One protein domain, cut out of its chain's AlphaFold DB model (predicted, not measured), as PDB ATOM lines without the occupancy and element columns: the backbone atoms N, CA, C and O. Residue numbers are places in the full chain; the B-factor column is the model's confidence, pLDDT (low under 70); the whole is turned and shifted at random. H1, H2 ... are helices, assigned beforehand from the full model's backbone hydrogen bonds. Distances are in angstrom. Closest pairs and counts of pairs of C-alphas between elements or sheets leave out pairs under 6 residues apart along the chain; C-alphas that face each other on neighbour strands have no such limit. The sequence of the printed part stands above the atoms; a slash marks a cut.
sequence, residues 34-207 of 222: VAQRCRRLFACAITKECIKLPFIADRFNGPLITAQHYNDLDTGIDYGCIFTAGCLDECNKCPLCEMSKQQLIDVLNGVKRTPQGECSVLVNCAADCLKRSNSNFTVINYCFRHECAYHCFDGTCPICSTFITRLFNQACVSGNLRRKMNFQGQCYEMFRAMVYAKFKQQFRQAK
ATOM      1  N   VAL A  34      99.801  -5.933  12.759       82.00
ATOM      2  CA  VAL A  34      98.488  -6.600  12.591       82.00
ATOM      3  C   VAL A  34      98.155  -7.504  13.786       82.00
ATOM      4  O   VAL A  34      97.019  -7.555  14.259       82.00
ATOM      5  N   ALA A  35      99.160  -8.201  14.323       82.25
ATOM      6  CA  ALA A  35      99.002  -9.069  15.484       82.25
ATOM      7  C   ALA A  35      98.604  -8.302  16.755       82.25
ATOM      8  O   ALA A  35      97.893  -8.845  17.597       82.25
ATOM      9  N   GLN A  36      99.069  -7.068  16.931       86.56
ATOM     10  CA  GLN A  36      98.728  -6.242  18.087       86.56
ATOM     11  C   GLN A  36      97.329  -5.633  17.943       86.56
ATOM     12  O   GLN A  36      96.521  -5.776  18.863       86.56
ATOM     13  N   ARG A  37      96.992  -5.116  16.753       89.62
ATOM     14  CA  ARG A  37      95.648  -4.598  16.446       89.62
ATOM     15  C   ARG A  37      94.566  -5.658  16.667       89.62
ATOM     16  O   ARG A  37      93.596  -5.425  17.381       89.62
ATOM     17  N   CYS A  38      94.780  -6.873  16.164       88.56
ATOM     18  CA  CYS A  38      93.837  -7.971  16.385       88.56
ATOM     19  C   CYS A  38      93.821  -8.497  17.828       88.56
ATOM     20  O   CYS A  38      92.774  -8.926  18.298       88.56
ATOM     21  N   ARG A  39      94.937  -8.436  18.570       89.06
ATOM     22  CA  ARG A  39      94.926  -8.763  20.008       89.06
ATOM     23  C   ARG A  39      94.036  -7.804  20.801       89.06
ATOM     24  O   ARG A  39      93.303  -8.265  21.670       89.06
ATOM     25  N   ARG A  40      94.050  -6.507  20.475       92.31
ATOM     26  CA  ARG A  40      93.163  -5.513  21.105       92.31
ATOM     27  C   ARG A  40      91.690  -5.798  20.836       92.31
ATOM     28  O   ARG A  40      90.905  -5.755  21.774       92.31
ATOM     29  N   LEU A  41      91.336  -6.179  19.610       93.44
ATOM     30  CA  LEU A  41      89.978  -6.626  19.292       93.44
ATOM     31  C   LEU A  41      89.534  -7.794  20.173       93.44
ATOM     32  O   LEU A  41      88.462  -7.744  20.767       93.44
ATOM     33  N   PHE A  42      90.344  -8.849  20.271       89.50
ATOM     34  CA  PHE A  42      89.953 -10.013  21.067       89.50
ATOM     35  C   PHE A  42      89.876  -9.690  22.564       89.50
ATOM     36  O   PHE A  42      89.009 -10.220  23.252       89.50
ATOM     37  N   ALA A  43      90.729  -8.788  23.059       91.69
ATOM     38  CA  ALA A  43      90.613  -8.262  24.416       91.69
ATOM     39  C   ALA A  43      89.306  -7.473  24.605       91.69
ATOM     40  O   ALA A  43      88.595  -7.718  25.576       91.69
ATOM     41  N   CYS A  44      88.949  -6.596  23.661       94.94
ATOM     42  CA  CYS A  44      87.669  -5.889  23.674       94.94
ATOM     43  C   CYS A  44      86.492  -6.871  23.721       94.94
ATOM     44  O   CYS A  44      85.626  -6.730  24.578       94.94
ATOM     45  N   ALA A  45      86.494  -7.904  22.873       94.50
ATOM     46  CA  ALA A  45      85.400  -8.870  22.785       94.50
ATOM     47  C   ALA A  45      85.145  -9.618  24.106       94.50
ATOM     48  O   ALA A  45      84.001  -9.941  24.417       94.50
ATOM     49  N   ILE A  46      86.196  -9.871  24.894       91.94
ATOM     50  CA  ILE A  46      86.076 -10.436  26.245       91.94
ATOM     51  C   ILE A  46      85.551  -9.376  27.222       91.94
ATOM     52  O   ILE A  46      84.568  -9.620  27.914       91.94
ATOM     53  N   THR A  47      86.174  -8.195  27.264       92.75
ATOM     54  CA  THR A  47      85.845  -7.130  28.230       92.75
ATOM     55  C   THR A  47      84.439  -6.563  28.046       92.75
ATOM     56  O   THR A  47      83.799  -6.170  29.014       92.75
ATOM     57  N   LYS A  48      83.952  -6.501  26.806       94.88
ATOM     58  CA  LYS A  48      82.604  -6.034  26.452       94.88
ATOM     59  C   LYS A  48      81.559  -7.146  26.476       94.88
ATOM     60  O   LYS A  48      80.443  -6.924  26.026       94.88
ATOM     61  N   GLU A  49      81.930  -8.335  26.949       93.69
ATOM     62  CA  GLU A  49      81.054  -9.506  27.037       93.69
ATOM     63  C   GLU A  49      80.426  -9.931  25.697       93.69
ATOM     64  O   GLU A  49      79.467 -10.704  25.668       93.69
ATOM     65  N   CYS A  50      81.013  -9.518  24.565       95.00
ATOM     66  CA  CYS A  50      80.661 -10.074  23.258       95.00
ATOM     67  C   CYS A  50      80.981 -11.578  23.197       95.00
ATOM     68  O   CYS A  50      80.396 -12.317  22.413       95.00
ATOM     69  N   ILE A  51      81.918 -12.045  24.024       94.94
ATOM     70  CA  ILE A  51      82.142 -13.457  24.314       94.94
ATOM     71  C   ILE A  51      81.673 -13.706  25.746       94.94
ATOM     72  O   ILE A  51      82.307 -13.257  26.701       94.94
ATOM     73  N   LYS A  52      80.591 -14.470  25.900       94.94
ATOM     74  CA  LYS A  52      80.012 -14.858  27.193       94.94
ATOM     75  C   LYS A  52      80.877 -15.931  27.843       94.94
ATOM     76  O   LYS A  52      80.535 -17.113  27.882       94.94
ATOM     77  N   LEU A  53      82.042 -15.517  28.324       93.88
ATOM     78  CA  LEU A  53      83.068 -16.421  28.818       93.88
ATOM     79  C   LEU A  53      82.590 -17.313  29.978       93.88
ATOM     80  O   LEU A  53      82.877 -18.508  29.906       93.88
ATOM     81  N   PRO A  54      81.823 -16.824  30.977       93.62
ATOM     82  CA  PRO A  54      81.266 -17.691  32.019       93.62
ATOM     83  C   PRO A  54      80.352 -18.781  31.440       93.62
ATOM     84  O   PRO A  54      80.531 -19.962  31.723       93.62
ATOM     85  N   PHE A  55      79.455 -18.409  30.518       94.81
ATOM     86  CA  PHE A  55      78.555 -19.346  29.837       94.81
ATOM     87  C   PHE A  55      79.321 -20.457  29.104       94.81
ATOM     88  O   PHE A  55      78.937 -21.627  29.186       94.81
ATOM     89  N   ILE A  56      80.392 -20.102  28.391       94.12
ATOM     90  CA  ILE A  56      81.235 -21.066  27.674       94.12
ATOM     91  C   ILE A  56      81.977 -21.943  28.688       94.12
ATOM     92  O   ILE A  56      81.938 -23.166  28.603       94.12
ATOM     93  N   ALA A  57      82.624 -21.333  29.679       93.94
ATOM     94  CA  ALA A  57      83.435 -22.033  30.666       93.94
ATOM     95  C   ALA A  57      82.638 -23.042  31.507       93.94
ATOM     96  O   ALA A  57      83.202 -24.058  31.914       93.94
ATOM     97  N   ASP A  58      81.353 -22.801  31.754       94.25
ATOM     98  CA  ASP A  58      80.489 -23.714  32.512       94.25
ATOM     99  C   ASP A  58      80.007 -24.919  31.696       94.25
ATOM    100  O   ASP A  58      79.576 -25.920  32.265       94.25
ATOM    101  N   ARG A  59      80.098 -24.856  30.365       94.00
ATOM    102  CA  ARG A  59      79.707 -25.950  29.456       94.00
ATOM    103  C   ARG A  59      80.876 -26.823  29.028       94.00
ATOM    104  O   ARG A  59      80.675 -27.916  28.513       94.00
ATOM    105  N   PHE A  60      82.094 -26.356  29.264       92.19
ATOM    106  CA  PHE A  60      83.314 -27.097  28.990       92.19
ATOM    107  C   PHE A  60      83.709 -27.839  30.256       92.19
ATOM    108  O   PHE A  60      84.441 -27.297  31.077       92.19
ATOM    109  N   ASN A  61      83.201 -29.058  30.421       88.50
ATOM    110  CA  ASN A  61      83.522 -29.923  31.549       88.50
ATOM    111  C   ASN A  61      83.731 -31.367  31.081       88.50
ATOM    112  O   ASN A  61      82.929 -31.916  30.326       88.50
ATOM    113  N   GLY A  62      84.775 -32.003  31.611       85.75
ATOM    114  CA  GLY A  62      85.082 -33.407  31.344       85.75
ATOM    115  C   GLY A  62      85.952 -33.625  30.098       85.75
ATOM    116  O   GLY A  62      86.155 -32.718  29.300       85.75
ATOM    117  N   PRO A  63      86.518 -34.829  29.921       86.31
ATOM    118  CA  PRO A  63      87.571 -35.060  28.929       86.31
ATOM    119  C   PRO A  63      87.075 -35.223  27.486       86.31
ATOM    120  O   PRO A  63      87.874 -35.199  26.549       86.31
ATOM    121  N   LEU A  64      85.773 -35.437  27.283       92.56
ATOM    122  CA  LEU A  64      85.231 -35.807  25.980       92.56
ATOM    123  C   LEU A  64      84.847 -34.574  25.155       92.56
ATOM    124  O   LEU A  64      83.906 -33.861  25.486       92.56
ATOM    125  N   ILE A  65      85.510 -34.387  24.014       94.44
ATOM    126  CA  ILE A  65      85.135 -33.364  23.031       94.44
ATOM    127  C   ILE A  65      83.965 -33.865  22.178       94.44
ATOM    128  O   ILE A  65      84.004 -34.951  21.601       94.44
ATOM    129  N   THR A  66      82.934 -33.033  22.053       95.38
ATOM    130  CA  THR A  66      81.699 -33.337  21.313       95.38
ATOM    131  C   THR A  66      81.313 -32.184  20.388       95.38
ATOM    132  O   THR A  66      81.796 -31.062  20.543       95.38
ATOM    133  N   ALA A  67      80.391 -32.437  19.454       94.81
ATOM    134  CA  ALA A  67      79.799 -31.394  18.615       94.81
ATOM    135  C   ALA A  67      79.101 -30.293  19.435       94.81
ATOM    136  O   ALA A  67      79.038 -29.148  18.991       94.81
ATOM    137  N   GLN A  68      78.603 -30.627  20.631       95.19
ATOM    138  CA  GLN A  68      77.907 -29.673  21.489       95.19
ATOM    139  C   GLN A  68      78.836 -28.561  21.978       95.19
ATOM    140  O   GLN A  68      78.439 -27.406  21.955       95.19
ATOM    141  N   HIS A  69      80.104 -28.867  22.264       95.19
ATOM    142  CA  HIS A  69      81.086 -27.848  22.642       95.19
ATOM    143  C   HIS A  69      81.252 -26.766  21.565       95.19
ATOM    144  O   HIS A  69      81.441 -25.596  21.889       95.19
ATOM    145  N   TYR A  70      81.178 -27.134  20.278       95.44
ATOM    146  CA  TYR A  70      81.186 -26.154  19.188       95.44
ATOM    147  C   TYR A  70      79.908 -25.306  19.195       95.44
ATOM    148  O   TYR A  70      79.987 -24.091  19.059       95.44
ATOM    149  N   ASN A  71      78.738 -25.929  19.374       94.38
ATOM    150  CA  ASN A  71      77.457 -25.213  19.426       94.38
ATOM    151  C   ASN A  71      77.402 -24.227  20.598       94.38
ATOM    152  O   ASN A  71      76.912 -23.112  20.442       94.38
ATOM    153  N   ASP A  72      77.904 -24.638  21.761       94.69
ATOM    154  CA  ASP A  72      77.947 -23.815  22.966       94.69
ATOM    155  C   ASP A  72      78.923 -22.653  22.802       94.69
ATOM    156  O   ASP A  72      78.606 -21.527  23.175       94.69
ATOM    157  N   LEU A  73      80.084 -22.901  22.188       94.25
ATOM    158  CA  LEU A  73      81.028 -21.849  21.822       94.25
ATOM    159  C   LEU A  73      80.379 -20.818  20.886       94.25
ATOM    160  O   LEU A  73      80.404 -19.631  21.188       94.25
ATOM    161  N   ASP A  74      79.793 -21.267  19.777       92.19
ATOM    162  CA  ASP A  74      79.142 -20.406  18.781       92.19
ATOM    163  C   ASP A  74      77.933 -19.648  19.363       92.19
ATOM    164  O   ASP A  74      77.689 -18.493  19.033       92.19
ATOM    165  N   THR A  75      77.205 -20.261  20.299       93.00
ATOM    166  CA  THR A  75      76.112 -19.608  21.040       93.00
ATOM    167  C   THR A  75      76.623 -18.580  22.048       93.00
ATOM    168  O   THR A  75      75.963 -17.571  22.298       93.00
ATOM    169  N   GLY A  76      77.794 -18.823  22.636       93.75
ATOM    170  CA  GLY A  76      78.436 -17.921  23.585       93.75
ATOM    171  C   GLY A  76      79.121 -16.714  22.943       93.75
ATOM    172  O   GLY A  76      79.572 -15.837  23.675       93.75
ATOM    173  N   ILE A  77      79.210 -16.653  21.612       93.31
ATOM    174  CA  ILE A  77      79.849 -15.561  20.875       93.31
ATOM    175  C   ILE A  77      78.782 -14.732  20.157       93.31
ATOM    176  O   ILE A  77      78.060 -15.219  19.291       93.31
ATOM    177  N   ASP A  78      78.734 -13.446  20.477       91.94
ATOM    178  CA  ASP A  78      77.948 -12.453  19.761       91.94
ATOM    179  C   ASP A  78      78.818 -11.771  18.696       91.94
ATOM    180  O   ASP A  78      79.509 -10.777  18.939       91.94
ATOM    181  N   TYR A  79      78.793 -12.324  17.483       88.62
ATOM    182  CA  TYR A  79      79.497 -11.748  16.338       88.62
ATOM    183  C   TYR A  79      78.986 -10.346  15.975       88.62
ATOM    184  O   TYR A  79      79.773  -9.520  15.517       88.62
ATOM    185  N   GLY A  80      77.706 -10.043  16.222       88.56
ATOM    186  CA  GLY A  80      77.139  -8.710  16.007       88.56
ATOM    187  C   GLY A  80      77.769  -7.677  16.942       88.56
ATOM    188  O   GLY A  80      78.194  -6.615  16.488       88.56
ATOM    189  N   CYS A  81      77.927  -8.024  18.220       93.94
ATOM    190  CA  CYS A  81      78.642  -7.219  19.211       93.94
ATOM    191  C   CYS A  81      80.104  -6.975  18.799       93.94
ATOM    192  O   CYS A  81      80.566  -5.833  18.835       93.94
ATOM    193  N   ILE A  82      80.812  -8.014  18.334       92.81
ATOM    194  CA  ILE A  82      82.209  -7.897  17.873       92.81
ATOM    195  C   ILE A  82      82.319  -6.972  16.654       92.81
ATOM    196  O   ILE A  82      83.206  -6.123  16.607       92.81
ATOM    197  N   PHE A  83      81.443  -7.142  15.661       90.56
ATOM    198  CA  PHE A  83      81.525  -6.419  14.390       90.56
ATOM    199  C   PHE A  83      80.975  -4.994  14.448       90.56
ATOM    200  O   PHE A  83      81.342  -4.175  13.606       90.56
ATOM    201  N   THR A  84      80.080  -4.710  15.395       87.81
ATOM    202  CA  THR A  84      79.361  -3.435  15.483       87.81
ATOM    203  C   THR A  84      79.369  -2.885  16.914       87.81
ATOM    204  O   THR A  84      80.356  -2.306  17.348       87.81
ATOM    205  N   ALA A  85      78.296  -3.059  17.679       83.31
ATOM    206  CA  ALA A  85      77.991  -2.252  18.855       83.31
ATOM    207  C   ALA A  85      79.027  -2.298  19.999       83.31
ATOM    208  O   ALA A  85      79.100  -1.348  20.774       83.31
ATOM    209  N   GLY A  86      79.807  -3.377  20.131       89.50
ATOM    210  CA  GLY A  86      80.728  -3.572  21.254       89.50
ATOM    211  C   GLY A  86      82.185  -3.209  20.965       89.50
ATOM    212  O   GLY A  86      82.831  -2.604  21.817       89.50
ATOM    213  N   CYS A  87      82.696  -3.583  19.785       94.62
ATOM    214  CA  CYS A  87      84.128  -3.512  19.446       94.62
ATOM    215  C   CYS A  87      84.408  -3.001  18.020       94.62
ATOM    216  O   CYS A  87      85.401  -3.401  17.404       94.62
ATOM    217  N   LEU A  88      83.533  -2.149  17.466       93.56
ATOM    218  CA  LEU A  88      83.655  -1.634  16.093       93.56
ATOM    219  C   LEU A  88      85.031  -1.024  15.804       93.56
ATOM    220  O   LEU A  88      85.629  -1.325  14.771       93.56
ATOM    221  N   ASP A  89      85.543  -0.189  16.707       93.88
ATOM    222  CA  ASP A  89      86.798   0.537  16.492       93.88
ATOM    223  C   ASP A  89      87.999  -0.406  16.429       93.88
ATOM    224  O   ASP A  89      88.869  -0.270  15.564       93.88
ATOM    225  N   GLU A  90      88.064  -1.387  17.327       94.94
ATOM    226  CA  GLU A  90      89.091  -2.421  17.301       94.94
ATOM    227  C   GLU A  90      88.920  -3.353  16.099       94.94
ATOM    228  O   GLU A  90      89.917  -3.793  15.522       94.94
ATOM    229  N   CYS A  91      87.677  -3.634  15.695       93.00
ATOM    230  CA  CYS A  91      87.385  -4.470  14.538       93.00
ATOM    231  C   CYS A  91      87.888  -3.812  13.252       93.00
ATOM    232  O   CYS A  91      88.607  -4.452  12.490       93.00
ATOM    233  N   ASN A  92      87.613  -2.519  13.065       93.25
ATOM    234  CA  ASN A  92      88.086  -1.738  11.918       93.25
ATOM    235  C   ASN A  92      89.617  -1.626  11.871       93.25
ATOM    236  O   ASN A  92      90.195  -1.440  10.811       93.25
ATOM    237  N   LYS A  93      90.303  -1.745  13.014       93.00
ATOM    238  CA  LYS A  93      91.773  -1.731  13.068       93.00
ATOM    239  C   LYS A  93      92.389  -3.106  12.815       93.00
ATOM    240  O   LYS A  93      93.569  -3.178  12.469       93.00
ATOM    241  N   CYS A  94      91.640  -4.190  13.017       90.81
ATOM    242  CA  CYS A  94      92.086  -5.563  12.801       90.81
ATOM    243  C   CYS A  94      91.652  -6.061  11.410       90.81
ATOM    244  O   CYS A  94      90.482  -6.406  11.242       90.81
ATOM    245  N   PRO A  95      92.580  -6.240  10.448       88.25
ATOM    246  CA  PRO A  95      92.240  -6.652   9.081       88.25
ATOM    247  C   PRO A  95      91.413  -7.941   8.999       88.25
ATOM    248  O   PRO A  95      90.506  -8.057   8.187       88.25
ATOM    249  N   LEU A  96      91.669  -8.914   9.886       85.25
ATOM    250  CA  LEU A  96      90.878 -10.149   9.944       85.25
ATOM    251  C   LEU A  96      89.399  -9.889  10.261       85.25
ATOM    252  O   LEU A  96      88.530 -10.552   9.698       85.25
ATOM    253  N   CYS A  97      89.119  -8.960  11.175       89.25
ATOM    254  CA  CYS A  97      87.758  -8.631  11.578       89.25
ATOM    255  C   CYS A  97      87.077  -7.753  10.545       89.25
ATOM    256  O   CYS A  97      85.955  -8.048  10.154       89.25
ATOM    257  N   GLU A  98      87.777  -6.728  10.064       90.25
ATOM    258  CA  GLU A  98      87.273  -5.843   9.025       90.25
ATOM    259  C   GLU A  98      86.873  -6.624   7.771       90.25
ATOM    260  O   GLU A  98      85.740  -6.488   7.311       90.25
ATOM    261  N   MET A  99      87.744  -7.510   7.276       85.25
ATOM    262  CA  MET A  99      87.411  -8.357   6.132       85.25
ATOM    263  C   MET A  99      86.214  -9.247   6.444       85.25
ATOM    264  O   MET A  99      85.254  -9.227   5.683       85.25
ATOM    265  N   SER A 100      86.221  -9.972   7.573       84.81
ATOM    266  CA  SER A 100      85.106 -10.850   7.974       84.81
ATOM    267  C   SER A 100      83.771 -10.097   8.056       84.81
ATOM    268  O   SER A 100      82.750 -10.595   7.587       84.81
ATOM    269  N   LYS A 101      83.791  -8.868   8.586       86.50
ATOM    270  CA  LYS A 101      82.643  -7.960   8.636       86.50
ATOM    271  C   LYS A 101      82.160  -7.598   7.231       86.50
ATOM    272  O   LYS A 101      80.961  -7.659   6.985       86.50
ATOM    273  N   GLN A 102      83.060  -7.275   6.302       84.94
ATOM    274  CA  GLN A 102      82.674  -7.001   4.914       84.94
ATOM    275  C   GLN A 102      82.073  -8.230   4.227       84.94
ATOM    276  O   GLN A 102      81.071  -8.106   3.530       84.94
ATOM    277  N   GLN A 103      82.602  -9.435   4.477       82.25
ATOM    278  CA  GLN A 103      81.995 -10.661   3.937       82.25
ATOM    279  C   GLN A 103      80.570 -10.867   4.466       82.25
ATOM    280  O   GLN A 103      79.695 -11.287   3.713       82.25
ATOM    281  N   LEU A 104      80.313 -10.539   5.736       80.12
ATOM    282  CA  LEU A 104      78.962 -10.571   6.294       80.12
ATOM    283  C   LEU A 104      78.046  -9.526   5.639       80.12
ATOM    284  O   LEU A 104      76.900  -9.843   5.337       80.12
ATOM    285  N   ILE A 105      78.534  -8.307   5.396       81.50
ATOM    286  CA  ILE A 105      77.766  -7.253   4.714       81.50
ATOM    287  C   ILE A 105      77.388  -7.690   3.292       81.50
ATOM    288  O   ILE A 105      76.225  -7.563   2.914       81.50
ATOM    289  N   ASP A 106      78.323  -8.273   2.537       79.75
ATOM    290  CA  ASP A 106      78.048  -8.828   1.204       79.75
ATOM    291  C   ASP A 106      76.932  -9.877   1.256       79.75
ATOM    292  O   ASP A 106      75.977  -9.814   0.481       79.75
ATOM    293  N   VAL A 107      77.021 -10.807   2.214       78.56
ATOM    294  CA  VAL A 107      75.995 -11.831   2.443       78.56
ATOM    295  C   VAL A 107      74.644 -11.184   2.727       78.56
ATOM    296  O   VAL A 107      73.674 -11.515   2.051       78.56
ATOM    297  N   LEU A 108      74.567 -10.246   3.674       73.69
ATOM    298  CA  LEU A 108      73.318  -9.573   4.053       73.69
ATOM    299  C   LEU A 108      72.697  -8.776   2.896       73.69
ATOM    300  O   LEU A 108      71.475  -8.695   2.803       73.69
ATOM    301  N   ASN A 109      73.521  -8.261   1.984       79.06
ATOM    302  CA  ASN A 109      73.080  -7.592   0.760       79.06
ATOM    303  C   ASN A 109      72.709  -8.573  -0.371       79.06
ATOM    304  O   ASN A 109      72.356  -8.146  -1.470       79.06
ATOM    305  N   GLY A 110      72.804  -9.886  -0.136       72.69
ATOM    306  CA  GLY A 110      72.538 -10.924  -1.132       72.69
ATOM    307  C   GLY A 110      73.582 -10.988  -2.252       72.69
ATOM    308  O   GLY A 110      73.326 -11.586  -3.300       72.69
ATOM    309  N   VAL A 111      74.750 -10.376  -2.053       81.12
ATOM    310  CA  VAL A 111      75.822 -10.319  -3.046       81.12
ATOM    311  C   VAL A 111      76.537 -11.663  -3.084       81.12
ATOM    312  O   VAL A 111      77.102 -12.131  -2.096       81.12
ATOM    313  N   LYS A 112      76.537 -12.289  -4.263       84.75
ATOM    314  CA  LYS A 112      77.367 -13.463  -4.534       84.75
ATOM    315  C   LYS A 112      78.754 -13.041  -4.991       84.75
ATOM    316  O   LYS A 112      78.911 -12.074  -5.734       84.75
ATOM    317  N   ARG A 113      79.756 -13.822  -4.605       84.62
ATOM    318  CA  ARG A 113      81.131 -13.679  -5.083       84.62
ATOM    319  C   ARG A 113      81.388 -14.588  -6.273       84.62
ATOM    320  O   ARG A 113      80.817 -15.676  -6.389       84.62
ATOM    321  N   THR A 114      82.287 -14.145  -7.146       86.62
ATOM    322  CA  THR A 114      82.801 -14.976  -8.238       86.62
ATOM    323  C   THR A 114      83.482 -16.228  -7.670       86.62
ATOM    324  O   THR A 114      83.959 -16.193  -6.535       86.62
ATOM    325  N   PRO A 115      83.568 -17.343  -8.419       82.19
ATOM    326  CA  PRO A 115      84.189 -18.574  -7.921       82.19
ATOM    327  C   PRO A 115      85.634 -18.390  -7.433       82.19
ATOM    328  O   PRO A 115      86.042 -19.037  -6.473       82.19
ATOM    329  N   GLN A 116      86.383 -17.472  -8.048       82.94
ATOM    330  CA  GLN A 116      87.761 -17.117  -7.690       82.94
ATOM    331  C   GLN A 116      87.846 -16.060  -6.579       82.94
ATOM    332  O   GLN A 116      88.939 -15.747  -6.112       82.94
ATOM    333  N   GLY A 117      86.712 -15.487  -6.171       82.06
ATOM    334  CA  GLY A 117      86.646 -14.499  -5.107       82.06
ATOM    335  C   GLY A 117      87.040 -15.085  -3.755       82.06
ATOM    336  O   GLY A 117      86.813 -16.262  -3.462       82.06
ATOM    337  N   GLU A 118      87.605 -14.243  -2.899       84.38
ATOM    338  CA  GLU A 118      87.983 -14.631  -1.546       84.38
ATOM    339  C   GLU A 118      86.776 -15.181  -0.772       84.38
ATOM    340  O   GLU A 118      85.718 -14.551  -0.706       84.38
ATOM    341  N   CYS A 119      86.933 -16.372  -0.183       87.81
ATOM    342  CA  CYS A 119      85.882 -17.056   0.573       87.81
ATOM    343  C   CYS A 119      84.561 -17.243  -0.201       87.81
ATOM    344  O   CYS A 119      83.495 -17.331   0.413       87.81
ATOM    345  N   SER A 120      84.616 -17.321  -1.536       91.25
ATOM    346  CA  SER A 120      83.439 -17.402  -2.407       91.25
ATOM    347  C   SER A 120      82.481 -18.530  -2.031       91.25
ATOM    348  O   SER A 120      81.275 -18.311  -1.991       91.25
ATOM    349  N   VAL A 121      82.997 -19.713  -1.690       92.69
ATOM    350  CA  VAL A 121      82.186 -20.877  -1.297       92.69
ATOM    351  C   VAL A 121      81.358 -20.580  -0.043       92.69
ATOM    352  O   VAL A 121      80.150 -20.816  -0.031       92.69
ATOM    353  N   LEU A 122      81.985 -20.010   0.990       91.25
ATOM    354  CA  LEU A 122      81.316 -19.642   2.239       91.25
ATOM    355  C   LEU A 122      80.265 -18.547   2.009       91.25
ATOM    356  O   LEU A 122      79.120 -18.695   2.433       91.25
ATOM    357  N   VAL A 123      80.646 -17.472   1.313       90.50
ATOM    358  CA  VAL A 123      79.766 -16.321   1.052       90.50
ATOM    359  C   VAL A 123      78.576 -16.720   0.184       90.50
ATOM    360  O   VAL A 123      77.441 -16.384   0.507       90.50
ATOM    361  N   ASN A 124      78.805 -17.505  -0.867       92.31
ATOM    362  CA  ASN A 124      77.734 -17.959  -1.750       92.31
ATOM    363  C   ASN A 124      76.791 -18.936  -1.045       92.31
ATOM    364  O   ASN A 124      75.582 -18.822  -1.227       92.31
ATOM    365  N   CYS A 125      77.313 -19.829  -0.192       92.81
ATOM    366  CA  CYS A 125      76.480 -20.680   0.658       92.81
ATOM    367  C   CYS A 125      75.539 -19.833   1.524       92.81
ATOM    368  O   CYS A 125      74.330 -20.069   1.549       92.81
ATOM    369  N   ALA A 126      76.075 -18.804   2.183       90.62
ATOM    370  CA  ALA A 126      75.291 -17.933   3.045       90.62
ATOM    371  C   ALA A 126      74.270 -17.085   2.253       90.62
ATOM    372  O   ALA A 126      73.107 -16.989   2.646       90.62
ATOM    373  N   ALA A 127      74.640 -16.552   1.086       89.50
ATOM    374  CA  ALA A 127      73.696 -15.865   0.200       89.50
ATOM    375  C   ALA A 127      72.546 -16.792  -0.249       89.50
ATOM    376  O   ALA A 127      71.378 -16.395  -0.258       89.50
ATOM    377  N   ASP A 128      72.846 -18.059  -0.558       90.69
ATOM    378  CA  ASP A 128      71.836 -19.059  -0.915       90.69
ATOM    379  C   ASP A 128      70.950 -19.461   0.270       90.69
ATOM    380  O   ASP A 128      69.764 -19.744   0.081       90.69
ATOM    381  N   CYS A 129      71.474 -19.470   1.499       90.38
ATOM    382  CA  CYS A 129      70.657 -19.624   2.704       90.38
ATOM    383  C   CYS A 129      69.648 -18.479   2.840       90.38
ATOM    384  O   CYS A 129      68.462 -18.744   3.029       90.38
ATOM    385  N   LEU A 130      70.083 -17.221   2.701       88.00
ATOM    386  CA  LEU A 130      69.193 -16.058   2.804       88.00
ATOM    387  C   LEU A 130      68.070 -16.114   1.771       88.00
ATOM    388  O   LEU A 130      66.899 -15.966   2.122       88.00
ATOM    389  N   LYS A 131      68.416 -16.422   0.515       86.62
ATOM    390  CA  LYS A 131      67.447 -16.533  -0.579       86.62
ATOM    391  C   LYS A 131      66.412 -17.636  -0.338       86.62
ATOM    392  O   LYS A 131      65.231 -17.431  -0.597       86.62
ATOM    393  N   ARG A 132      66.841 -18.803   0.155       86.75
ATOM    394  CA  ARG A 132      65.951 -19.951   0.411       86.75
ATOM    395  C   ARG A 132      65.092 -19.784   1.664       86.75
ATOM    396  O   ARG A 132      64.018 -20.369   1.740       86.75
ATOM    397  N   SER A 133      65.545 -18.993   2.634       82.06
ATOM    398  CA  SER A 133      64.889 -18.886   3.942       82.06
ATOM    399  C   SER A 133      63.685 -17.944   3.973       82.06
ATOM    400  O   SER A 133      63.005 -17.897   4.993       82.06
ATOM    401  N   ASN A 134      63.423 -17.179   2.904       81.06
ATOM    402  CA  ASN A 134      62.317 -16.212   2.823       81.06
ATOM    403  C   ASN A 134      62.207 -15.317   4.081       81.06
ATOM    404  O   ASN A 134      61.149 -15.208   4.698       81.06
ATOM    405  N   SER A 135      63.339 -14.753   4.520       80.25
ATOM    406  CA  SER A 135      63.466 -13.914   5.729       80.25
ATOM    407  C   SER A 135      63.156 -14.597   7.073       80.25
ATOM    408  O   SER A 135      63.098 -13.928   8.104       80.25
ATOM    409  N   ASN A 136      63.012 -15.925   7.117       87.19
ATOM    410  CA  ASN A 136      62.874 -16.659   8.371       87.19
ATOM    411  C   ASN A 136      64.226 -16.760   9.093       87.19
ATOM    412  O   ASN A 136      65.073 -17.587   8.754       87.19
ATOM    413  N   PHE A 137      64.407 -15.938  10.126       83.94
ATOM    414  CA  PHE A 137      65.653 -15.854  10.892       83.94
ATOM    415  C   PHE A 137      66.097 -17.187  11.513       83.94
ATOM    416  O   PHE A 137      67.291 -17.476  11.563       83.94
ATOM    417  N   THR A 138      65.159 -18.040  11.930       85.94
ATOM    418  CA  THR A 138      65.476 -19.368  12.479       85.94
ATOM    419  C   THR A 138      66.111 -20.266  11.420       85.94
ATOM    420  O   THR A 138      67.118 -20.921  11.690       85.94
ATOM    421  N   VAL A 139      65.564 -20.259  10.200       87.50
ATOM    422  CA  VAL A 139      66.098 -21.037   9.069       87.50
ATOM    423  C   VAL A 139      67.448 -20.476   8.621       87.50
ATOM    424  O   VAL A 139      68.387 -21.247   8.419       87.50
ATOM    425  N   ILE A 140      67.585 -19.147   8.559       86.25
ATOM    426  CA  ILE A 140      68.849 -18.471   8.226       86.25
ATOM    427  C   ILE A 140      69.945 -18.887   9.211       86.25
ATOM    428  O   ILE A 140      71.007 -19.354   8.795       86.25
ATOM    429  N   ASN A 141      69.673 -18.783  10.513       84.94
ATOM    430  CA  ASN A 141      70.635 -19.135  11.555       84.94
ATOM    431  C   ASN A 141      71.019 -20.608  11.518       84.94
ATOM    432  O   ASN A 141      72.198 -20.934  11.660       84.94
ATOM    433  N   TYR A 142      70.043 -21.497  11.322       88.94
ATOM    434  CA  TYR A 142      70.320 -22.919  11.174       88.94
ATOM    435  C   TYR A 142      71.261 -23.164   9.989       88.94
ATOM    436  O   TYR A 142      72.316 -23.776  10.154       88.94
ATOM    437  N   CYS A 143      70.931 -22.613   8.822       91.25
ATOM    438  CA  CYS A 143      71.700 -22.784   7.594       91.25
ATOM    439  C   CYS A 143      73.133 -22.242   7.744       91.25
ATOM    440  O   CYS A 143      74.106 -22.941   7.458       91.25
ATOM    441  N   PHE A 144      73.300 -21.043   8.311       90.06
ATOM    442  CA  PHE A 144      74.624 -20.474   8.574       90.06
ATOM    443  C   PHE A 144      75.456 -21.352   9.513       90.06
ATOM    444  O   PHE A 144      76.602 -21.676   9.198       90.06
ATOM    445  N   ARG A 145      74.883 -21.773  10.646       89.44
ATOM    446  CA  ARG A 145      75.609 -22.481  11.714       89.44
ATOM    447  C   ARG A 145      75.869 -23.957  11.418       89.44
ATOM    448  O   ARG A 145      76.846 -24.519  11.917       89.44
ATOM    449  N   HIS A 146      74.996 -24.608  10.655       89.06
ATOM    450  CA  HIS A 146      75.038 -26.057  10.440       89.06
ATOM    451  C   HIS A 146      75.459 -26.457   9.027       89.06
ATOM    452  O   HIS A 146      76.070 -27.516   8.876       89.06
ATOM    453  N   GLU A 147      75.192 -25.626   8.020       90.88
ATOM    454  CA  GLU A 147      75.544 -25.916   6.629       90.88
ATOM    455  C   GLU A 147      76.782 -25.118   6.212       90.88
ATOM    456  O   GLU A 147      77.824 -25.703   5.914       90.88
ATOM    457  N   CYS A 148      76.717 -23.785   6.267       93.31
ATOM    458  CA  CYS A 148      77.770 -22.942   5.696       93.31
ATOM    459  C   CYS A 148      79.024 -22.828   6.562       93.31
ATOM    460  O   CYS A 148      80.124 -22.746   6.018       93.31
ATOM    461  N   ALA A 149      78.895 -22.870   7.891       93.62
ATOM    462  CA  ALA A 149      80.030 -22.768   8.811       93.62
ATOM    463  C   ALA A 149      81.123 -23.816   8.538       93.62
ATOM    464  O   ALA A 149      82.299 -23.560   8.790       93.62
ATOM    465  N   TYR A 150      80.771 -24.962   7.954       95.38
ATOM    466  CA  TYR A 150      81.738 -25.950   7.490       95.38
ATOM    467  C   TYR A 150      82.782 -25.358   6.525       95.38
ATOM    468  O   TYR A 150      83.973 -25.624   6.682       95.38
ATOM    469  N   HIS A 151      82.368 -24.499   5.587       94.62
ATOM    470  CA  HIS A 151      83.250 -23.877   4.589       94.62
ATOM    471  C   HIS A 151      84.240 -22.869   5.185       94.62
ATOM    472  O   HIS A 151      85.255 -22.537   4.575       94.62
ATOM    473  N   CYS A 152      84.014 -22.436   6.427       93.06
ATOM    474  CA  CYS A 152      85.025 -21.711   7.185       93.06
ATOM    475  C   CYS A 152      86.247 -22.594   7.485       93.06
ATOM    476  O   CYS A 152      87.358 -22.092   7.575       93.06
ATOM    477  N   PHE A 153      86.072 -23.912   7.629       95.19
ATOM    478  CA  PHE A 153      87.105 -24.827   8.130       95.19
ATOM    479  C   PHE A 153      87.525 -25.898   7.131       95.19
ATOM    480  O   PHE A 153      88.367 -26.736   7.443       95.19
ATOM    481  N   ASP A 154      86.948 -25.908   5.941       94.38
ATOM    482  CA  ASP A 154      87.184 -26.947   4.946       94.38
ATOM    483  C   ASP A 154      88.376 -26.635   4.012       94.38
ATOM    484  O   ASP A 154      88.727 -27.443   3.149       94.38
ATOM    485  N   GLY A 155      89.010 -25.477   4.224       91.25
ATOM    486  CA  GLY A 155      90.145 -24.958   3.462       91.25
ATOM    487  C   GLY A 155      89.771 -23.895   2.426       91.25
ATOM    488  O   GLY A 155      90.666 -23.231   1.913       91.25
ATOM    489  N   THR A 156      88.479 -23.687   2.147       92.06
ATOM    490  CA  THR A 156      88.023 -22.726   1.122       92.06
ATOM    491  C   THR A 156      88.013 -21.273   1.599       92.06
ATOM    492  O   THR A 156      88.077 -20.362   0.777       92.06
ATOM    493  N   CYS A 157      87.986 -21.035   2.915       90.00
ATOM    494  CA  CYS A 157      88.053 -19.691   3.491       90.00
ATOM    495  C   CYS A 157      89.072 -19.576   4.646       90.00
ATOM    496  O   CYS A 157      88.701 -19.565   5.824       90.00
ATOM    497  N   PRO A 158      90.376 -19.446   4.333       88.25
ATOM    498  CA  PRO A 158      91.443 -19.327   5.332       88.25
ATOM    499  C   PRO A 158      91.304 -18.142   6.300       88.25
ATOM    500  O   PRO A 158      91.747 -18.218   7.448       88.25
ATOM    501  N   ILE A 159      90.710 -17.028   5.857       85.69
ATOM    502  CA  ILE A 159      90.504 -15.840   6.703       85.69
ATOM    503  C   ILE A 159      89.499 -16.134   7.801       85.69
ATOM    504  O   ILE A 159      89.799 -15.875   8.967       85.69
ATOM    505  N   CYS A 160      88.357 -16.729   7.446       89.12
ATOM    506  CA  CYS A 160      87.357 -17.140   8.424       89.12
ATOM    507  C   CYS A 160      87.966 -18.138   9.411       89.12
ATOM    508  O   CYS A 160      87.906 -17.915  10.622       89.12
ATOM    509  N   SER A 161      88.642 -19.182   8.910       91.31
ATOM    510  CA  SER A 161      89.265 -20.190   9.775       91.31
ATOM    511  C   SER A 161      90.238 -19.549  10.767       91.31
ATOM    512  O   SER A 161      90.201 -19.846  11.965       91.31
ATOM    513  N   THR A 162      91.061 -18.610  10.298       88.81
ATOM    514  CA  THR A 162      92.058 -17.905  11.108       88.81
ATOM    515  C   THR A 162      91.408 -16.987  12.135       88.81
ATOM    516  O   THR A 162      91.818 -16.992  13.299       88.81
ATOM    517  N   PHE A 163      90.401 -16.211  11.735       88.50
ATOM    518  CA  PHE A 163      89.688 -15.299  12.623       88.50
ATOM    519  C   PHE A 163      89.002 -16.059  13.763       88.50
ATOM    520  O   PHE A 163      89.283 -15.788  14.933       88.50
ATOM    521  N   ILE A 164      88.199 -17.078  13.437       91.25
ATOM    522  CA  ILE A 164      87.474 -17.870  14.437       91.25
ATOM    523  C   ILE A 164      88.439 -18.663  15.327       91.25
ATOM    524  O   ILE A 164      88.254 -18.711  16.541       91.25
ATOM    525  N   THR A 165      89.522 -19.217  14.769       92.62
ATOM    526  CA  THR A 165      90.544 -19.914  15.572       92.62
ATOM    527  C   THR A 165      91.203 -18.979  16.585       92.62
ATOM    528  O   THR A 165      91.451 -19.377  17.722       92.62
ATOM    529  N   ARG A 166      91.503 -17.729  16.208       90.69
ATOM    530  CA  ARG A 166      92.090 -16.747  17.134       90.69
ATOM    531  C   ARG A 166      91.103 -16.323  18.214       90.69
ATOM    532  O   ARG A 166      91.495 -16.253  19.377       90.69
ATOM    533  N   LEU A 167      89.843 -16.114  17.839       91.00
ATOM    534  CA  LEU A 167      88.762 -15.816  18.772       91.00
ATOM    535  C   LEU A 167      88.605 -16.940  19.805       91.00
ATOM    536  O   LEU A 167      88.615 -16.686  21.010       91.00
ATOM    537  N   PHE A 168      88.570 -18.192  19.341       94.00
ATOM    538  CA  PHE A 168      88.540 -19.358  20.216       94.00
ATOM    539  C   PHE A 168      89.774 -19.440  21.107       94.00
ATOM    540  O   PHE A 168      89.639 -19.682  22.298       94.00
ATOM    541  N   ASN A 169      90.979 -19.260  20.562       93.62
ATOM    542  CA  ASN A 169      92.202 -19.337  21.359       93.62
ATOM    543  C   ASN A 169      92.174 -18.327  22.510       93.62
ATOM    544  O   ASN A 169      92.556 -18.682  23.624       93.62
ATOM    545  N   GLN A 170      91.672 -17.113  22.263       91.44
ATOM    546  CA  GLN A 170      91.494 -16.120  23.315       91.44
ATOM    547  C   GLN A 170      90.501 -16.607  24.378       91.44
ATOM    548  O   GLN A 170      90.846 -16.629  25.556       91.44
ATOM    549  N   ALA A 171      89.309 -17.060  23.979       92.69
ATOM    550  CA  ALA A 171      88.308 -17.585  24.912       92.69
ATOM    551  C   ALA A 171      88.821 -18.812  25.691       92.69
ATOM    552  O   ALA A 171      88.601 -18.940  26.891       92.69
ATOM    553  N   CYS A 172      89.565 -19.694  25.032       95.38
ATOM    554  CA  CYS A 172      90.150 -20.891  25.617       95.38
ATOM    555  C   CYS A 172      91.167 -20.570  26.713       95.38
ATOM    556  O   CYS A 172      91.125 -21.183  27.782       95.38
ATOM    557  N   VAL A 173      92.053 -19.603  26.459       93.94
ATOM    558  CA  VAL A 173      93.043 -19.143  27.439       93.94
ATOM    559  C   VAL A 173      92.355 -18.388  28.574       93.94
ATOM    560  O   VAL A 173      92.550 -18.742  29.734       93.94
ATOM    561  N   SER A 174      91.508 -17.405  28.258       92.88
ATOM    562  CA  SER A 174      90.818 -16.589  29.263       92.88
ATOM    563  C   SER A 174      89.873 -17.411  30.147       92.88
ATOM    564  O   SER A 174      89.780 -17.155  31.342       92.88
ATOM    565  N   GLY A 175      89.189 -18.410  29.585       93.81
ATOM    566  CA  GLY A 175      88.243 -19.276  30.299       93.81
ATOM    567  C   GLY A 175      88.872 -20.524  30.914       93.81
ATOM    568  O   GLY A 175      88.159 -21.346  31.487       93.81
ATOM    569  N   ASN A 176      90.192 -20.703  30.773       95.06
ATOM    570  CA  ASN A 176      90.923 -21.892  31.216       95.06
ATOM    571  C   ASN A 176      90.288 -23.216  30.734       95.06
ATOM    572  O   ASN A 176      90.244 -24.220  31.454       95.06
ATOM    573  N   LEU A 177      89.771 -23.217  29.499       95.56
ATOM    574  CA  LEU A 177      88.930 -24.300  28.978       95.56
ATOM    575  C   LEU A 177      89.699 -25.619  28.874       95.56
ATOM    576  O   LEU A 177      89.154 -26.682  29.153       95.56
ATOM    577  N   ARG A 178      90.996 -25.556  28.547       95.75
ATOM    578  CA  ARG A 178      91.869 -26.737  28.508       95.75
ATOM    579  C   ARG A 178      91.888 -27.490  29.834       95.75
ATOM    580  O   ARG A 178      91.764 -28.708  29.831       95.75
ATOM    581  N   ARG A 179      92.048 -26.780  30.958       95.12
ATOM    582  CA  ARG A 179      92.090 -27.413  32.283       95.12
ATOM    583  C   ARG A 179      90.745 -28.049  32.614       95.12
ATOM    584  O   ARG A 179      90.722 -29.183  33.075       95.12
ATOM    585  N   LYS A 180      89.643 -27.346  32.342       94.25
ATOM    586  CA  LYS A 180      88.287 -27.854  32.602       94.25
ATOM    587  C   LYS A 180      87.952 -29.110  31.786       94.25
ATOM    588  O   LYS A 180      87.256 -29.998  32.271       94.25
ATOM    589  N   MET A 181      88.527 -29.213  30.588       94.38
ATOM    590  CA  MET A 181      88.410 -30.374  29.706       94.38
ATOM    591  C   MET A 181      89.513 -31.429  29.908       94.38
ATOM    592  O   MET A 181      89.588 -32.380  29.140       94.38
ATOM    593  N   ASN A 182      90.430 -31.258  30.870       94.38
ATOM    594  CA  ASN A 182      91.635 -32.092  31.018       94.38
ATOM    595  C   ASN A 182      92.411 -32.311  29.691       94.38
ATOM    596  O   ASN A 182      92.945 -33.389  29.418       94.38
ATOM    597  N   PHE A 183      92.447 -31.290  28.831       94.81
ATOM    598  CA  PHE A 183      93.021 -31.373  27.491       94.81
ATOM    599  C   PHE A 183      94.508 -30.985  27.494       94.81
ATOM    600  O   PHE A 183      94.883 -29.851  27.817       94.81
ATOM    601  N   GLN A 184      95.363 -31.932  27.102       93.25
ATOM    602  CA  GLN A 184      96.825 -31.791  27.152       93.25
ATOM    603  C   GLN A 184      97.407 -30.977  25.980       93.25
ATOM    604  O   GLN A 184      98.443 -30.329  26.135       93.25
ATOM    605  N   GLY A 185      96.727 -30.964  24.831       93.94
ATOM    606  CA  GLY A 185      97.148 -30.228  23.636       93.94
ATOM    607  C   GLY A 185      96.870 -28.723  23.701       93.94
ATOM    608  O   GLY A 185      96.309 -28.205  24.663       93.94
ATOM    609  N   GLN A 186      97.239 -27.996  22.653       95.06
ATOM    610  CA  GLN A 186      97.022 -26.552  22.534       95.06
ATOM    611  C   GLN A 186      95.548 -26.204  22.273       95.06
ATOM    612  O   GLN A 186      94.786 -27.011  21.744       95.06
ATOM    613  N   CYS A 187      95.137 -24.968  22.582       95.88
ATOM    614  CA  CYS A 187      93.756 -24.517  22.349       95.88
ATOM    615  C   CYS A 187      93.313 -24.736  20.892       95.88
ATOM    616  O   CYS A 187      92.243 -25.285  20.650       95.88
ATOM    617  N   TYR A 188      94.158 -24.419  19.910       95.00
ATOM    618  CA  TYR A 188      93.794 -24.611  18.504       95.00
ATOM    619  C   TYR A 188      93.568 -26.092  18.138       95.00
ATOM    620  O   TYR A 188      92.787 -26.381  17.235       95.00
ATOM    621  N   GLU A 189      94.217 -27.036  18.832       96.00
ATOM    622  CA  GLU A 189      94.026 -28.480  18.632       96.00
ATOM    623  C   GLU A 189      92.695 -28.935  19.229       96.00
ATOM    624  O   GLU A 189      91.956 -29.680  18.586       96.00
ATOM    625  N   MET A 190      92.351 -28.419  20.415       96.00
ATOM    626  CA  MET A 190      91.036 -28.617  21.027       96.00
ATOM    627  C   MET A 190      89.931 -28.099  20.101       96.00
ATOM    628  O   MET A 190      88.969 -28.812  19.818       96.00
ATOM    629  N   PHE A 191      90.111 -26.901  19.541       96.94
ATOM    630  CA  PHE A 191      89.174 -26.326  18.581       96.94
ATOM    631  C   PHE A 191      89.049 -27.164  17.311       96.94
ATOM    632  O   PHE A 191      87.941 -27.445  16.854       96.94
ATOM    633  N   ARG A 192      90.180 -27.621  16.760       97.00
ATOM    634  CA  ARG A 192      90.202 -28.508  15.591       97.00
ATOM    635  C   ARG A 192      89.398 -29.784  15.854       97.00
ATOM    636  O   ARG A 192      88.623 -30.194  14.992       97.00
ATOM    637  N   ALA A 193      89.537 -30.380  17.038       96.44
ATOM    638  CA  ALA A 193      88.766 -31.555  17.436       96.44
ATOM    639  C   ALA A 193      87.261 -31.254  17.570       96.44
ATOM    640  O   ALA A 193      86.444 -32.040  17.090       96.44
ATOM    641  N   MET A 194      86.885 -30.107  18.144       96.75
ATOM    642  CA  MET A 194      85.482 -29.671  18.242       96.75
ATOM    643  C   MET A 194      84.845 -29.485  16.860       96.75
ATOM    644  O   MET A 194      83.751 -29.987  16.603       96.75
ATOM    645  N   VAL A 195      85.548 -28.809  15.949       97.12
ATOM    646  CA  VAL A 195      85.097 -28.579  14.570       97.12
ATOM    647  C   VAL A 195      84.967 -29.893  13.806       97.12
ATOM    648  O   VAL A 195      83.968 -30.111  13.118       97.12
ATOM    649  N   TYR A 196      85.925 -30.813  13.963       97.19
ATOM    650  CA  TYR A 196      85.806 -32.148  13.379       97.19
ATOM    651  C   TYR A 196      84.598 -32.906  13.940       97.19
ATOM    652  O   TYR A 196      83.861 -33.519  13.173       97.19
ATOM    653  N   ALA A 197      84.363 -32.855  15.255       96.88
ATOM    654  CA  ALA A 197      83.213 -33.505  15.878       96.88
ATOM    655  C   ALA A 197      81.881 -32.935  15.361       96.88
ATOM    656  O   ALA A 197      80.957 -33.702  15.093       96.88
ATOM    657  N   LYS A 198      81.801 -31.612  15.172       96.62
ATOM    658  CA  LYS A 198      80.625 -30.906  14.645       96.62
ATOM    659  C   LYS A 198      80.304 -31.273  13.194       96.62
ATOM    660  O   LYS A 198      79.147 -31.546  12.891       96.62
ATOM    661  N   PHE A 199      81.306 -31.303  12.315       96.69
ATOM    662  CA  PHE A 199      81.130 -31.527  10.870       96.69
ATOM    663  C   PHE A 199      81.699 -32.877  10.407       96.69
ATOM    664  O   PHE A 199      82.253 -33.019   9.311       96.69
ATOM    665  N   LYS A 200      81.609 -33.890  11.276       96.50
ATOM    666  CA  LYS A 200      82.258 -35.196  11.098       96.50
ATOM    667  C   LYS A 200      81.890 -35.861   9.776       96.50
ATOM    668  O   LYS A 200      82.755 -36.443   9.125       96.50
ATOM    669  N   GLN A 201      80.620 -35.789   9.384       95.75
ATOM    670  CA  GLN A 201      80.137 -36.395   8.146       95.75
ATOM    671  C   GLN A 201      80.747 -35.710   6.919       95.75
ATOM    672  O   GLN A 201      81.306 -36.395   6.064       95.75
ATOM    673  N   GLN A 202      80.723 -34.377   6.878       95.62
ATOM    674  CA  GLN A 202      81.259 -33.580   5.778       95.62
ATOM    675  C   GLN A 202      82.767 -33.815   5.608       95.62
ATOM    676  O   GLN A 202      83.248 -34.052   4.500       95.62
ATOM    677  N   PHE A 203      83.529 -33.823   6.707       96.00
ATOM    678  CA  PHE A 203      84.969 -34.102   6.670       96.00
ATOM    679  C   PHE A 203      85.296 -35.535   6.230       96.00
ATOM    680  O   PHE A 203      86.227 -35.734   5.449       96.00
ATOM    681  N   ARG A 204      84.517 -36.532   6.672       95.69
ATOM    682  CA  ARG A 204      84.681 -37.929   6.235       95.69
ATOM    683  C   ARG A 204      84.399 -38.105   4.746       95.69
ATOM    684  O   ARG A 204      85.196 -38.736   4.061       95.69
ATOM    685  N   GLN A 205      83.300 -37.537   4.253       95.88
ATOM    686  CA  GLN A 205      82.920 -37.612   2.838       95.88
ATOM    687  C   GLN A 205      83.968 -36.951   1.940       95.88
ATOM    688  O   GLN A 205      84.391 -37.537   0.948       95.88
ATOM    689  N   ALA A 206      84.453 -35.773   2.335       93.25
ATOM    690  CA  ALA A 206      85.481 -35.047   1.599       93.25
ATOM    691  C   ALA A 206      86.914 -35.570   1.840       93.25
ATOM    692  O   ALA A 206      87.858 -34.998   1.301       93.25
ATOM    693  N   LYS A 207      87.091 -36.619   2.662       94.31
ATOM    694  CA  LYS A 207      88.390 -37.218   3.024       94.31
ATOM    695  C   LYS A 207      89.444 -36.177   3.441       94.31
ATOM    696  O   LYS A 207      90.613 -36.288   3.083       94.31
TER     697      LYS A 207
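This is residues 34 to 207 of the 222 residues of an uncharacterized protein of Thelazia callipaeda (UniProt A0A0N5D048). A rounded, all-helix body is built round the long helix H9, with H1 packed at a slant on one side of it and H11 on the opposite side, while H6 makes a corner with H9, its residues 96 to 100 meeting residues 159 to 163 of H9. H7 and H8 form a hairpin by the end where H9 begins, H4 and H5 pack beside H1, and H2 and H3 form a second hairpin next to H11. The printed part has 174 residues, with twelve named helices, H1 to H12 in order along the chain, and no named strand. It is compact, with a radius of gyration of the C-alphas of 15.8 A and spans of 43 by 40 by 29 A.

H9, residues 158 to 174, is 24.1 A long, from C-alpha 158 at (91.443, -19.327, 5.332) to C-alpha 174 at (90.818, -16.589, 29.263). H8, residues 137 to 153, is 23.4 A long and has a kink of 32 degrees near residue 144. H1, residues 34 to 47, is 20.1 A long and begins at (98.488, -6.600, 12.591); H6, residues 95 to 108, is 19.8 A, H7, residues 120 to 132, 17.9 A, and H11, residues 187 to 198, 16.5 A. The shorter helices are H2, residues 53 to 59, H3, 67 to 75, H4, 79 to 83, H5, 88 to 93, H10, 177 to 180, and H12, 200 to 205.

H9 touches H1 at a steep tilt of 51 degrees, closest at the C-alphas of Leu 167 and Phe 42, 6.4 A. With residues 159 to 163 alone it touches H6, closest at Phe 163 and Leu 96, C-alphas 5.9 A apart. H11 touches H9 with residues 187 to 191 alone, at 64 degrees, a steep tilt; the closest C-alphas, of Cys 187 and Asn 169, are 5.5 A apart. H8 and H9 touch only at the corner, the C-alphas of Cys 152 and Ser 161 being closest at 5.2 A. The hairpin H7 and H8 runs opposite ways at a shallow tilt of 15 degrees, closest at C-alphas 122 and 151, 5.2 A. H6, the hub, touches H1, H4, H5, H7 and H9. H5 touches H1, closest at C-alphas 90 and 41, 4.7 A. The hairpin H2 and H3 is closest at C-alphas 56 and 73, 5.9 A, and H3 touches H11 at C-alphas 67 and 198, 4.1 A. H10 and H12 touch no helix. Every O i to N i+4 pair is within hydrogen-bond range in H1, H3, H4, H5, H6, H7, H9, H11 and H12, against 2 of 3 in H2 and 7 of 13 in H8; H10 is too short for such a pair.

The two C-alphas farthest apart, of Asn 134 and Gln 184, are 45.0 A apart. The printed part has no cut, and the link from H6 to H7, 11 residues, is long. The mean pLDDT of the printed part is 90.8, and no printed residue is under 70.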